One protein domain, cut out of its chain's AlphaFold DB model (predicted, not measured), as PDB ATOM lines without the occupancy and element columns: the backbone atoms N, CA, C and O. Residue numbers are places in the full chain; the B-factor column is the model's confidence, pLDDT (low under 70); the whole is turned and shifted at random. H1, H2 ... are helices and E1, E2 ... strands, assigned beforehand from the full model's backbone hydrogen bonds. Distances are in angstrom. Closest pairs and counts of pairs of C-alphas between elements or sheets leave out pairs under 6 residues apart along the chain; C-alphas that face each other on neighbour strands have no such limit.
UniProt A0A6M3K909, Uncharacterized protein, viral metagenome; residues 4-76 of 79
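This is residues 4 to 76 of the 79 residues of an uncharacterized protein of viral metagenome (UniProt A0A6M3K909). Two hairpins are joined end to end by a free stretch of helix: a two-stranded ribbon of E1 and E2 at one end, and a helical hairpin of H1 and H2 at the other. H1 leads away from the ribbon, and H2 folds back beside the later part of H1, while the ribbon is turned across the long axis of the whole. The printed part has 73 residues, with two named strands and two named helices in the order E1, E2, H1, H2; the sheet has the order E1 - E2 and is antiparallel, and the class is mixed, helices and strands. The whole is extended, with a radius of gyration of the C-alphas of 19.3 A, and elongated, spanning 56 by 31 by 20 A.

E1 is residues 4 to 11, 22.9 A from first to last C-alpha, and begins with C-alpha 4 at (204.281, 123.801, 89.125). E2 is residues 14 to 23, 25.2 A long, and bends by 52 degrees at residue 17. H1, the longest helix, is residues 25 to 50 and measures 37.5 A, with C-alpha 25 at (202.688, 131.377, 81.235). H2 is residues 57 to 74, 25.5 A long, and ends with C-alpha 74 at (183.022, 137.875, 87.899).

E1 and E2 form a hairpin of antiparallel neighbours, with 156 degrees between their directions. The C-alphas of Tyr 6 and Pro 20 face each other at 4.5 A. N 7 and O 19 are within hydrogen-bond range at 2.9 A, as are N 21 and O 5 at 2.8 A. E1 is apart from H1 and from H2, and E2 is apart from H2. H1 and H2 form a helical hairpin and touch; the closest C-alphas are those of Gly 45 and Ile 67, 7.0 A apart. H1 touches H2 with residues 41 to 48 alone, and H2 touches H1 with residues 63 to 70 alone. The two helices run opposite ways at a shallow tilt of 32 degrees. In H1 and H2 every O i to N i+4 pair is within hydrogen-bond range.

The two C-alphas farthest apart are those of Ser 16 and Thr 56, at 56.8 A. Residues 25 to 33, which belong to H1, stand free, and so do residues 53 to 58. The links from E1 to E2 and from E2 to H1 are tight, and the link of 6 residues from H1 to H2 is short. The printed part has no cut. Its mean pLDDT is 86.0, and no printed residue is under 70.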
ATOM      1  N   THR A   4     204.896 125.083  88.757       85.50
ATOM      2  CA  THR A   4     204.281 123.801  89.125       85.50
ATOM      3  C   THR A   4     203.345 124.009  90.309       85.50
ATOM      4  O   THR A   4     203.790 124.382  91.397       85.50
ATOM      5  N   ARG A   5     202.055 123.732  90.116       84.19
ATOM      6  CA  ARG A   5     201.043 123.717  91.181       84.19
ATOM      7  C   ARG A   5     200.565 122.287  91.430       84.19
ATOM      8  O   ARG A   5     200.859 121.386  90.652       84.19
ATOM      9  N   TYR A   6     199.855 122.069  92.532       86.38
ATOM     10  CA  TYR A   6     199.397 120.740  92.942       86.38
ATOM     11  C   TYR A   6     197.880 120.714  93.060       86.38
ATOM     12  O   TYR A   6     197.289 121.556  93.739       86.38
ATOM     13  N   ILE A   7     197.252 119.732  92.417       84.19
ATOM     14  CA  ILE A   7     195.851 119.392  92.668       84.19
ATOM     15  C   ILE A   7     195.828 118.460  93.873       84.19
ATOM     16  O   ILE A   7     196.497 117.428  93.869       84.19
ATOM     17  N   ARG A   8     195.068 118.847  94.900       89.00
ATOM     18  CA  ARG A   8     194.828 118.044  96.100       89.00
ATOM     19  C   ARG A   8     193.515 117.301  95.954       89.00
ATOM     20  O   ARG A   8     192.460 117.935  95.888       89.00
ATOM     21  N   GLU A   9     193.577 115.981  95.942       87.12
ATOM     22  CA  GLU A   9     192.391 115.135  95.978       87.12
ATOM     23  C   GLU A   9     192.145 114.681  97.414       87.12
ATOM     24  O   GLU A   9     193.061 114.239  98.108       87.12
ATOM     25  N   TYR A  10     190.901 114.814  97.867       87.81
ATOM     26  CA  TYR A  10     190.481 114.372  99.192       87.81
ATOM     27  C   TYR A  10     189.481 113.225  99.048       87.81
ATOM     28  O   TYR A  10     188.571 113.281  98.219       87.81
ATOM     29  N   THR A  11     189.624 112.189  99.868       86.62
ATOM     30  CA  THR A  11     188.693 111.058  99.958       86.62
ATOM     31  C   THR A  11     188.355 110.845 101.428       86.62
ATOM     32  O   THR A  11     189.248 110.801 102.264       86.62
ATOM     33  N   ASP A  12     187.062 110.810 101.758       90.00
ATOM     34  CA  ASP A  12     186.555 110.733 103.139       90.00
ATOM     35  C   ASP A  12     187.107 111.813 104.094       90.00
ATOM     36  O   ASP A  12     187.207 111.621 105.303       90.00
ATOM     37  N   GLY A  13     187.438 112.992 103.554       85.56
ATOM     38  CA  GLY A  13     187.986 114.117 104.320       85.56
ATOM     39  C   GLY A  13     189.491 114.029 104.588       85.56
ATOM     40  O   GLY A  13     190.059 114.977 105.130       85.56
ATOM     41  N   GLU A  14     190.150 112.951 104.161       83.94
ATOM     42  CA  GLU A  14     191.603 112.799 104.205       83.94
ATOM     43  C   GLU A  14     192.219 113.098 102.834       83.94
ATOM     44  O   GLU A  14     191.625 112.821 101.790       83.94
ATOM     45  N   LEU A  15     193.407 113.707 102.828       87.81
ATOM     46  CA  LEU A  15     194.152 113.967 101.597       87.81
ATOM     47  C   LEU A  15     194.615 112.626 101.012       87.81
ATOM     48  O   LEU A  15     195.433 111.941 101.623       87.81
ATOM     49  N   SER A  16     194.093 112.259  99.843       88.50
ATOM     50  CA  SER A  16     194.365 110.972  99.200       88.50
ATOM     51  C   SER A  16     195.473 111.056  98.153       88.50
ATOM     52  O   SER A  16     196.248 110.107  98.018       88.50
ATOM     53  N   SER A  17     195.596 112.177  97.436       87.31
ATOM     54  CA  SER A  17     196.654 112.373  96.442       87.31
ATOM     55  C   SER A  17     197.022 113.852  96.245       87.31
ATOM     56  O   SER A  17     196.199 114.752  96.429       87.31
ATOM     57  N   GLU A  18     198.282 114.102  95.869       87.81
ATOM     58  CA  GLU A  18     198.745 115.386  95.335       87.81
ATOM     59  C   GLU A  18     199.369 115.160  93.958       87.81
ATOM     60  O   GLU A  18     200.392 114.482  93.830       87.81
ATOM     61  N   VAL A  19     198.754 115.728  92.921       86.50
ATOM     62  CA  VAL A  19     199.215 115.587  91.536       86.50
ATOM     63  C   VAL A  19     199.812 116.917  91.066       86.50
ATOM     64  O   VAL A  19     199.086 117.918  91.037       86.50
ATOM     65  N   PRO A  20     201.111 116.969  90.703       87.25
ATOM     66  CA  PRO A  20     201.706 118.171  90.134       87.25
ATOM     67  C   PRO A  20     201.154 118.421  88.728       87.25
ATOM     68  O   PRO A  20     201.053 117.501  87.914       87.25
ATOM     69  N   TYR A  21     200.848 119.676  88.422       82.69
ATOM     70  CA  TYR A  21     200.520 120.136  87.079       82.69
ATOM     71  C   TYR A  21     201.286 121.421  86.764       82.69
ATOM     72  O   TYR A  21     201.556 122.242  87.644       82.69
ATOM     73  N   GLU A  22     201.667 121.580  85.501       86.12
ATOM     74  CA  GLU A  22     202.324 122.793  85.024       86.12
ATOM     75  C   GLU A  22     201.267 123.828  84.642       86.12
ATOM     76  O   GLU A  22     200.366 123.550  83.847       86.12
ATOM     77  N   VAL A  23     201.380 125.026  85.211       82.69
ATOM     78  CA  VAL A  23     200.590 126.185  84.799       82.69
ATOM     79  C   VAL A  23     201.330 126.874  83.662       82.69
ATOM     80  O   VAL A  23     202.520 127.181  83.779       82.69
ATOM     81  N   SER A  24     200.641 127.113  82.546       86.25
ATOM     82  CA  SER A  24     201.250 127.816  81.419       86.25
ATOM     83  C   SER A  24     201.456 129.302  81.732       86.25
ATOM     84  O   SER A  24     200.681 129.908  82.474       86.25
ATOM     85  N   ASP A  25     202.457 129.928  81.106       85.94
ATOM     86  CA  ASP A  25     202.688 131.377  81.235       85.94
ATOM     87  C   ASP A  25     201.454 132.200  80.806       85.94
ATOM     88  O   ASP A  25     201.203 133.284  81.332       85.94
ATOM     89  N   GLU A  26     200.651 131.688  79.865       84.19
ATOM     90  CA  GLU A  26     199.395 132.313  79.434       84.19
ATOM     91  C   GLU A  26     198.318 132.257  80.524       84.19
ATOM     92  O   GLU A  26     197.638 133.255  80.764       84.19
ATOM     93  N   GLN A  27     198.188 131.122  81.218       81.19
ATOM     94  CA  GLN A  27     197.273 130.982  82.351       81.19
ATOM     95  C   GLN A  27     197.687 131.888  83.510       81.19
ATOM     96  O   GLN A  27     196.842 132.611  84.030       81.19
ATOM     97  N   LEU A  28     198.979 131.925  83.852       84.50
ATOM     98  CA  LEU A  28     199.504 132.831  84.880       84.50
ATOM     99  C   LEU A  28     199.242 134.294  84.524       84.50
ATOM    100  O   LEU A  28     198.783 135.073  85.355       84.50
ATOM    101  N   ARG A  29     199.481 134.671  83.263       84.62
ATOM    102  CA  ARG A  29     199.203 136.026  82.787       84.62
ATOM    103  C   ARG A  29     197.718 136.362  82.859       84.62
ATOM    104  O   ARG A  29     197.379 137.499  83.166       84.62
ATOM    105  N   LYS A  30     196.842 135.405  82.556       86.25
ATOM    106  CA  LYS A  30     195.397 135.595  82.672       86.25
ATOM    107  C   LYS A  30     194.979 135.782  84.130       86.25
ATOM    108  O   LYS A  30     194.280 136.744  84.414       86.25
ATOM    109  N   GLU A  31     195.454 134.932  85.039       86.12
ATOM    110  CA  GLU A  31     195.194 135.063  86.479       86.12
ATOM    111  C   GLU A  31     195.664 136.420  87.020       86.12
ATOM    112  O   GLU A  31     194.932 137.079  87.754       86.12
ATOM    113  N   GLU A  32     196.851 136.871  86.610       86.50
ATOM    114  CA  GLU A  32     197.396 138.177  86.989       86.50
ATOM    115  C   GLU A  32     196.531 139.332  86.463       86.50
ATOM    116  O   GLU A  32     196.226 140.272  87.194       86.50
ATOM    117  N   LEU A  33     196.095 139.261  85.203       83.56
ATOM    118  CA  LEU A  33     195.204 140.269  84.623       83.56
ATOM    119  C   LEU A  33     193.842 140.289  85.326       83.56
ATOM    120  O   LEU A  33     193.342 141.369  85.635       83.56
ATOM    121  N   ASP A  34     193.272 139.120  85.621       84.25
ATOM    122  CA  ASP A  34     192.014 138.992  86.360       84.25
ATOM    123  C   ASP A  34     192.161 139.556  87.787       84.25
ATOM    124  O   ASP A  34     191.270 140.250  88.289       84.25
ATOM    125  N   HIS A  35     193.307 139.324  88.436       85.12
ATOM    126  CA  HIS A  35     193.631 139.880  89.749       85.12
ATOM    127  C   HIS A  35     193.731 141.412  89.712       85.12
ATOM    128  O   HIS A  35     193.017 142.090  90.455       85.12
ATOM    129  N   GLN A  36     194.533 141.972  88.802       83.75
ATOM    130  CA  GLN A  36     194.672 143.424  88.633       83.75
ATOM    131  C   GLN A  36     193.334 144.090  88.297       83.75
ATOM    132  O   GLN A  36     192.999 145.150  88.831       83.75
ATOM    133  N   PHE A  37     192.530 143.457  87.439       81.25
ATOM    134  CA  PHE A  37     191.206 143.951  87.081       81.25
ATOM    135  C   PHE A  37     190.271 144.009  88.298       81.25
ATOM    136  O   PHE A  37     189.554 145.001  88.475       81.25
ATOM    137  N   ASN A  38     190.319 143.000  89.172       83.06
ATOM    138  CA  ASN A  38     189.564 142.980  90.426       83.06
ATOM    139  C   ASN A  38     190.024 144.065  91.412       83.06
ATOM    140  O   ASN A  38     189.180 144.744  92.002       83.06
ATOM    141  N   GLU A  39     191.333 144.266  91.574       86.00
ATOM    142  CA  GLU A  39     191.872 145.306  92.458       86.00
ATOM    143  C   GLU A  39     191.443 146.710  92.019       86.00
ATOM    144  O   GLU A  39     190.978 147.507  92.840       86.00
ATOM    145  N   VAL A  40     191.522 147.000  90.716       84.94
ATOM    146  CA  VAL A  40     191.079 148.287  90.159       84.94
ATOM    147  C   VAL A  40     189.605 148.537  90.478       84.94
ATOM    148  O   VAL A  40     189.253 149.629  90.929       84.94
ATOM    149  N   HIS A  41     188.739 147.536  90.310       83.94
ATOM    150  CA  HIS A  41     187.310 147.686  90.596       83.94
ATOM    151  C   HIS A  41     187.015 147.852  92.088       83.94
ATOM    152  O   HIS A  41     186.138 148.644  92.445       83.94
ATOM    153  N   ALA A  42     187.774 147.193  92.965       82.44
ATOM    154  CA  ALA A  42     187.676 147.408  94.406       82.44
ATOM    155  C   ALA A  42     188.036 148.858  94.786       82.44
ATOM    156  O   ALA A  42     187.299 149.505  95.537       82.44
ATOM    157  N   VAL A  43     189.118 149.404  94.219       84.50
ATOM    158  CA  VAL A  43     189.543 150.796  94.451       84.50
ATOM    159  C   VAL A  43     188.523 151.791  93.898       84.50
ATOM    160  O   VAL A  43     188.145 152.731  94.598       84.50
ATOM    161  N   VAL A  44     188.031 151.587  92.672       82.69
ATOM    162  CA  VAL A  44     187.001 152.445  92.061       82.69
ATOM    163  C   VAL A  44     185.711 152.418  92.884       82.69
ATOM    164  O   VAL A  44     185.141 153.477  93.149       82.69
ATOM    165  N   GLY A  45     185.280 151.238  93.341       80.75
ATOM    166  CA  GLY A  45     184.118 151.090  94.216       80.75
ATOM    167  C   GLY A  45     184.280 151.855  95.531       80.75
ATOM    168  O   GLY A  45     183.384 152.604  95.925       80.75
ATOM    169  N   LEU A  46     185.448 151.746  96.170       84.94
ATOM    170  CA  LEU A  46     185.761 152.463  97.408       84.94
ATOM    171  C   LEU A  46     185.796 153.987  97.209       84.94
ATOM    172  O   LEU A  46     185.227 154.737  98.004       84.94
ATOM    173  N   LEU A  47     186.439 154.459  96.138       82.81
ATOM    174  CA  LEU A  47     186.505 155.883  95.806       82.81
ATOM    175  C   LEU A  47     185.120 156.455  95.515       82.81
ATOM    176  O   LEU A  47     184.803 157.553  95.981       82.81
ATOM    177  N   ALA A  48     184.292 155.715  94.782       84.00
ATOM    178  CA  ALA A  48     182.930 156.128  94.498       84.00
ATOM    179  C   ALA A  48     182.066 156.168  95.761       84.00
ATOM    180  O   ALA A  48     181.294 157.111  95.920       84.00
ATOM    181  N   TYR A  49     182.223 155.207  96.677       85.19
ATOM    182  CA  TYR A  49     181.535 155.219  97.969       85.19
ATOM    183  C   TYR A  49     181.912 156.456  98.798       85.19
ATOM    184  O   TYR A  49     181.036 157.203  99.233       85.19
ATOM    185  N   ASN A  50     183.213 156.735  98.935       88.94
ATOM    186  CA  ASN A  50     183.710 157.879  99.709       88.94
ATOM    187  C   ASN A  50     183.284 159.237  99.127       88.94
ATOM    188  O   ASN A  50     183.113 160.202  99.867       88.94
ATOM    189  N   ASN A  51     183.092 159.314  97.809       87.56
ATOM    190  CA  ASN A  51     182.709 160.539  97.106       87.56
ATOM    191  C   ASN A  51     181.243 160.527  96.646       87.56
ATOM    192  O   ASN A  51     180.834 161.359  95.837       87.56
ATOM    193  N   TRP A  52     180.415 159.612  97.157       88.38
ATOM    194  CA  TRP A  52     179.057 159.427  96.642       88.38
ATOM    195  C   TRP A  52     178.187 160.681  96.794       88.38
ATOM    196  O   TRP A  52     177.343 160.983  95.949       88.38
ATOM    197  N   GLY A  53     178.397 161.443  97.868       90.31
ATOM    198  CA  GLY A  53     177.685 162.697  98.113       90.31
ATOM    199  C   GLY A  53     178.071 163.837  97.166       90.31
ATOM    200  O   GLY A  53     177.265 164.740  96.966       90.31
ATOM    201  N   SER A  54     179.270 163.802  96.573       90.19
ATOM    202  CA  SER A  54     179.835 164.898  95.771       90.19
ATOM    203  C   SER A  54     179.744 164.681  94.259       90.19
ATOM    204  O   SER A  54     179.965 165.620  93.497       90.19
ATOM    205  N   VAL A  55     179.390 163.475  93.807       86.31
ATOM    206  CA  VAL A  55     179.234 163.160  92.379       86.31
ATOM    207  C   VAL A  55     177.797 163.366  91.884       86.31
ATOM    208  O   VAL A  55     176.815 163.135  92.596       86.31
ATOM    209  N   THR A  56     177.670 163.794  90.628       92.06
ATOM    210  CA  THR A  56     176.380 164.004  89.948       92.06
ATOM    211  C   THR A  56     175.639 162.687  89.702       92.06
ATOM    212  O   THR A  56     176.249 161.618  89.659       92.06
ATOM    213  N   SER A  57     174.322 162.740  89.470       91.62
ATOM    214  CA  SER A  57     173.521 161.540  89.172       91.62
ATOM    215  C   SER A  57     174.034 160.760  87.953       91.62
ATOM    216  O   SER A  57     174.126 159.541  88.007       91.62
ATOM    217  N   ALA A  58     174.470 161.443  86.890       90.44
ATOM    218  CA  ALA A  58     175.025 160.781  85.704       90.44
ATOM    219  C   ALA A  58     176.339 160.024  85.997       90.44
ATOM    220  O   ALA A  58     176.588 158.942  85.457       90.44
ATOM    221  N   GLN A  59     177.180 160.568  86.884       88.06
ATOM    222  CA  GLN A  59     178.401 159.894  87.334       88.06
ATOM    223  C   GLN A  59     178.072 158.675  88.204       88.06
ATOM    224  O   GLN A  59     178.687 157.626  88.025       88.06
ATOM    225  N   LYS A  60     177.065 158.777  89.082       87.88
ATOM    226  CA  LYS A  60     176.562 157.645  89.882       87.88
ATOM    227  C   LYS A  60     176.093 156.497  89.000       87.88
ATOM    228  O   LYS A  60     176.504 155.364  89.223       87.88
ATOM    229  N   ASP A  61     175.315 156.792  87.962       91.75
ATOM    230  CA  ASP A  61     174.844 155.779  87.014       91.75
ATOM    231  C   ASP A  61     176.004 155.079  86.301       91.75
ATOM    232  O   ASP A  61     175.985 153.864  86.112       91.75
ATOM    233  N   THR A  62     177.039 155.834  85.927       89.56
ATOM    234  CA  THR A  62     178.242 155.281  85.287       89.56
ATOM    235  C   THR A  62     178.990 154.341  86.227       89.56
ATOM    236  O   THR A  62     179.361 153.236  85.826       89.56
ATOM    237  N   VAL A  63     179.181 154.743  87.485       87.12
ATOM    238  CA  VAL A  63     179.810 153.900  88.508       87.12
ATOM    239  C   VAL A  63     178.998 152.626  88.730       87.12
ATOM    240  O   VAL A  63     179.563 151.538  88.692       87.12
ATOM    241  N   LEU A  64     177.680 152.738  88.920       88.31
ATOM    242  CA  LEU A  64     176.820 151.581  89.181       88.31
ATOM    243  C   LEU A  64     176.831 150.591  88.021       88.31
ATOM    244  O   LEU A  64     176.916 149.393  88.258       88.31
ATOM    245  N   LYS A  65     176.804 151.075  86.774       89.06
ATOM    246  CA  LYS A  65     176.917 150.211  85.590       89.06
ATOM    247  C   LYS A  65     178.258 149.484  85.532       89.06
ATOM    248  O   LYS A  65     178.270 148.310  85.184       89.06
ATOM    249  N   ASN A  66     179.357 150.145  85.896       85.25
ATOM    250  CA  ASN A  66     180.674 149.504  85.942       85.25
ATOM    251  C   ASN A  66     180.756 148.458  87.060       85.25
ATOM    252  O   ASN A  66     181.181 147.338  86.804       85.25
ATOM    253  N   ILE A  67     180.292 148.782  88.271       85.69
ATOM    254  CA  ILE A  67     180.270 147.833  89.395       85.69
ATOM    255  C   ILE A  67     179.372 146.631  89.074       85.69
ATOM    256  O   ILE A  67     179.762 145.494  89.323       85.69
ATOM    257  N   LEU A  68     178.192 146.868  88.493       86.56
ATOM    258  CA  LEU A  68     177.280 145.805  88.074       86.56
ATOM    259  C   LEU A  68     177.891 144.950  86.958       86.56
ATOM    260  O   LEU A  68     177.826 143.730  87.032       86.56
ATOM    261  N   GLY A  69     178.496 145.578  85.946       86.31
ATOM    262  CA  GLY A  69     179.180 144.875  84.863       86.31
ATOM    263  C   GLY A  69     180.315 143.992  85.378       86.31
ATOM    264  O   GLY A  69     180.406 142.833  84.989       86.31
ATOM    265  N   TRP A  70     181.114 144.502  86.317       86.94
ATOM    266  CA  TRP A  70     182.157 143.734  86.992       86.94
ATOM    267  C   TRP A  70     181.596 142.556  87.794       86.94
ATOM    268  O   TRP A  70     182.097 141.444  87.648       86.94
ATOM    269  N   ALA A  71     180.549 142.766  88.599       84.25
ATOM    270  CA  ALA A  71     179.927 141.696  89.381       84.25
ATOM    271  C   ALA A  71     179.388 140.575  88.475       84.25
ATOM    272  O   ALA A  71     179.668 139.402  88.699       84.25
ATOM    273  N   LEU A  72     178.688 140.947  87.401       85.94
ATOM    274  CA  LEU A  72     178.159 140.002  86.420       85.94
ATOM    275  C   LEU A  72     179.268 139.253  85.665       85.94
ATOM    276  O   LEU A  72     179.148 138.050  85.458       85.94
ATOM    277  N   TRP A  73     180.346 139.931  85.264       86.31
ATOM    278  CA  TRP A  73     181.502 139.277  84.639       86.31
ATOM    279  C   TRP A  73     182.180 138.295  85.602       86.31
ATOM    280  O   TRP A  73     182.424 137.147  85.237       86.31
ATOM    281  N   LYS A  74     182.405 138.707  86.856       82.31
ATOM    282  CA  LYS A  74     183.022 137.875  87.899       82.31
ATOM    283  C   LYS A  74     182.219 136.602  88.179       82.31
ATOM    284  O   LYS A  74     182.811 135.548  88.391       82.31
ATOM    285  N   ASP A  75     180.893 136.694  88.150       84.38
ATOM    286  CA  ASP A  75     179.999 135.547  88.332       84.38
ATOM    287  C   ASP A  75     179.833 134.703  87.046       84.38
ATOM    288  O   ASP A  75     179.098 133.715  87.046       84.38
ATOM    289  N   GLY A  76     180.487 135.078  85.939       81.94
ATOM    290  CA  GLY A  76     180.442 134.361  84.660       81.94
ATOM    291  C   GLY A  76     179.191 134.622  83.813       81.94
ATOM    292  O   GLY A  76     178.917 133.871  82.878       81.94
TER     293      GLY A  76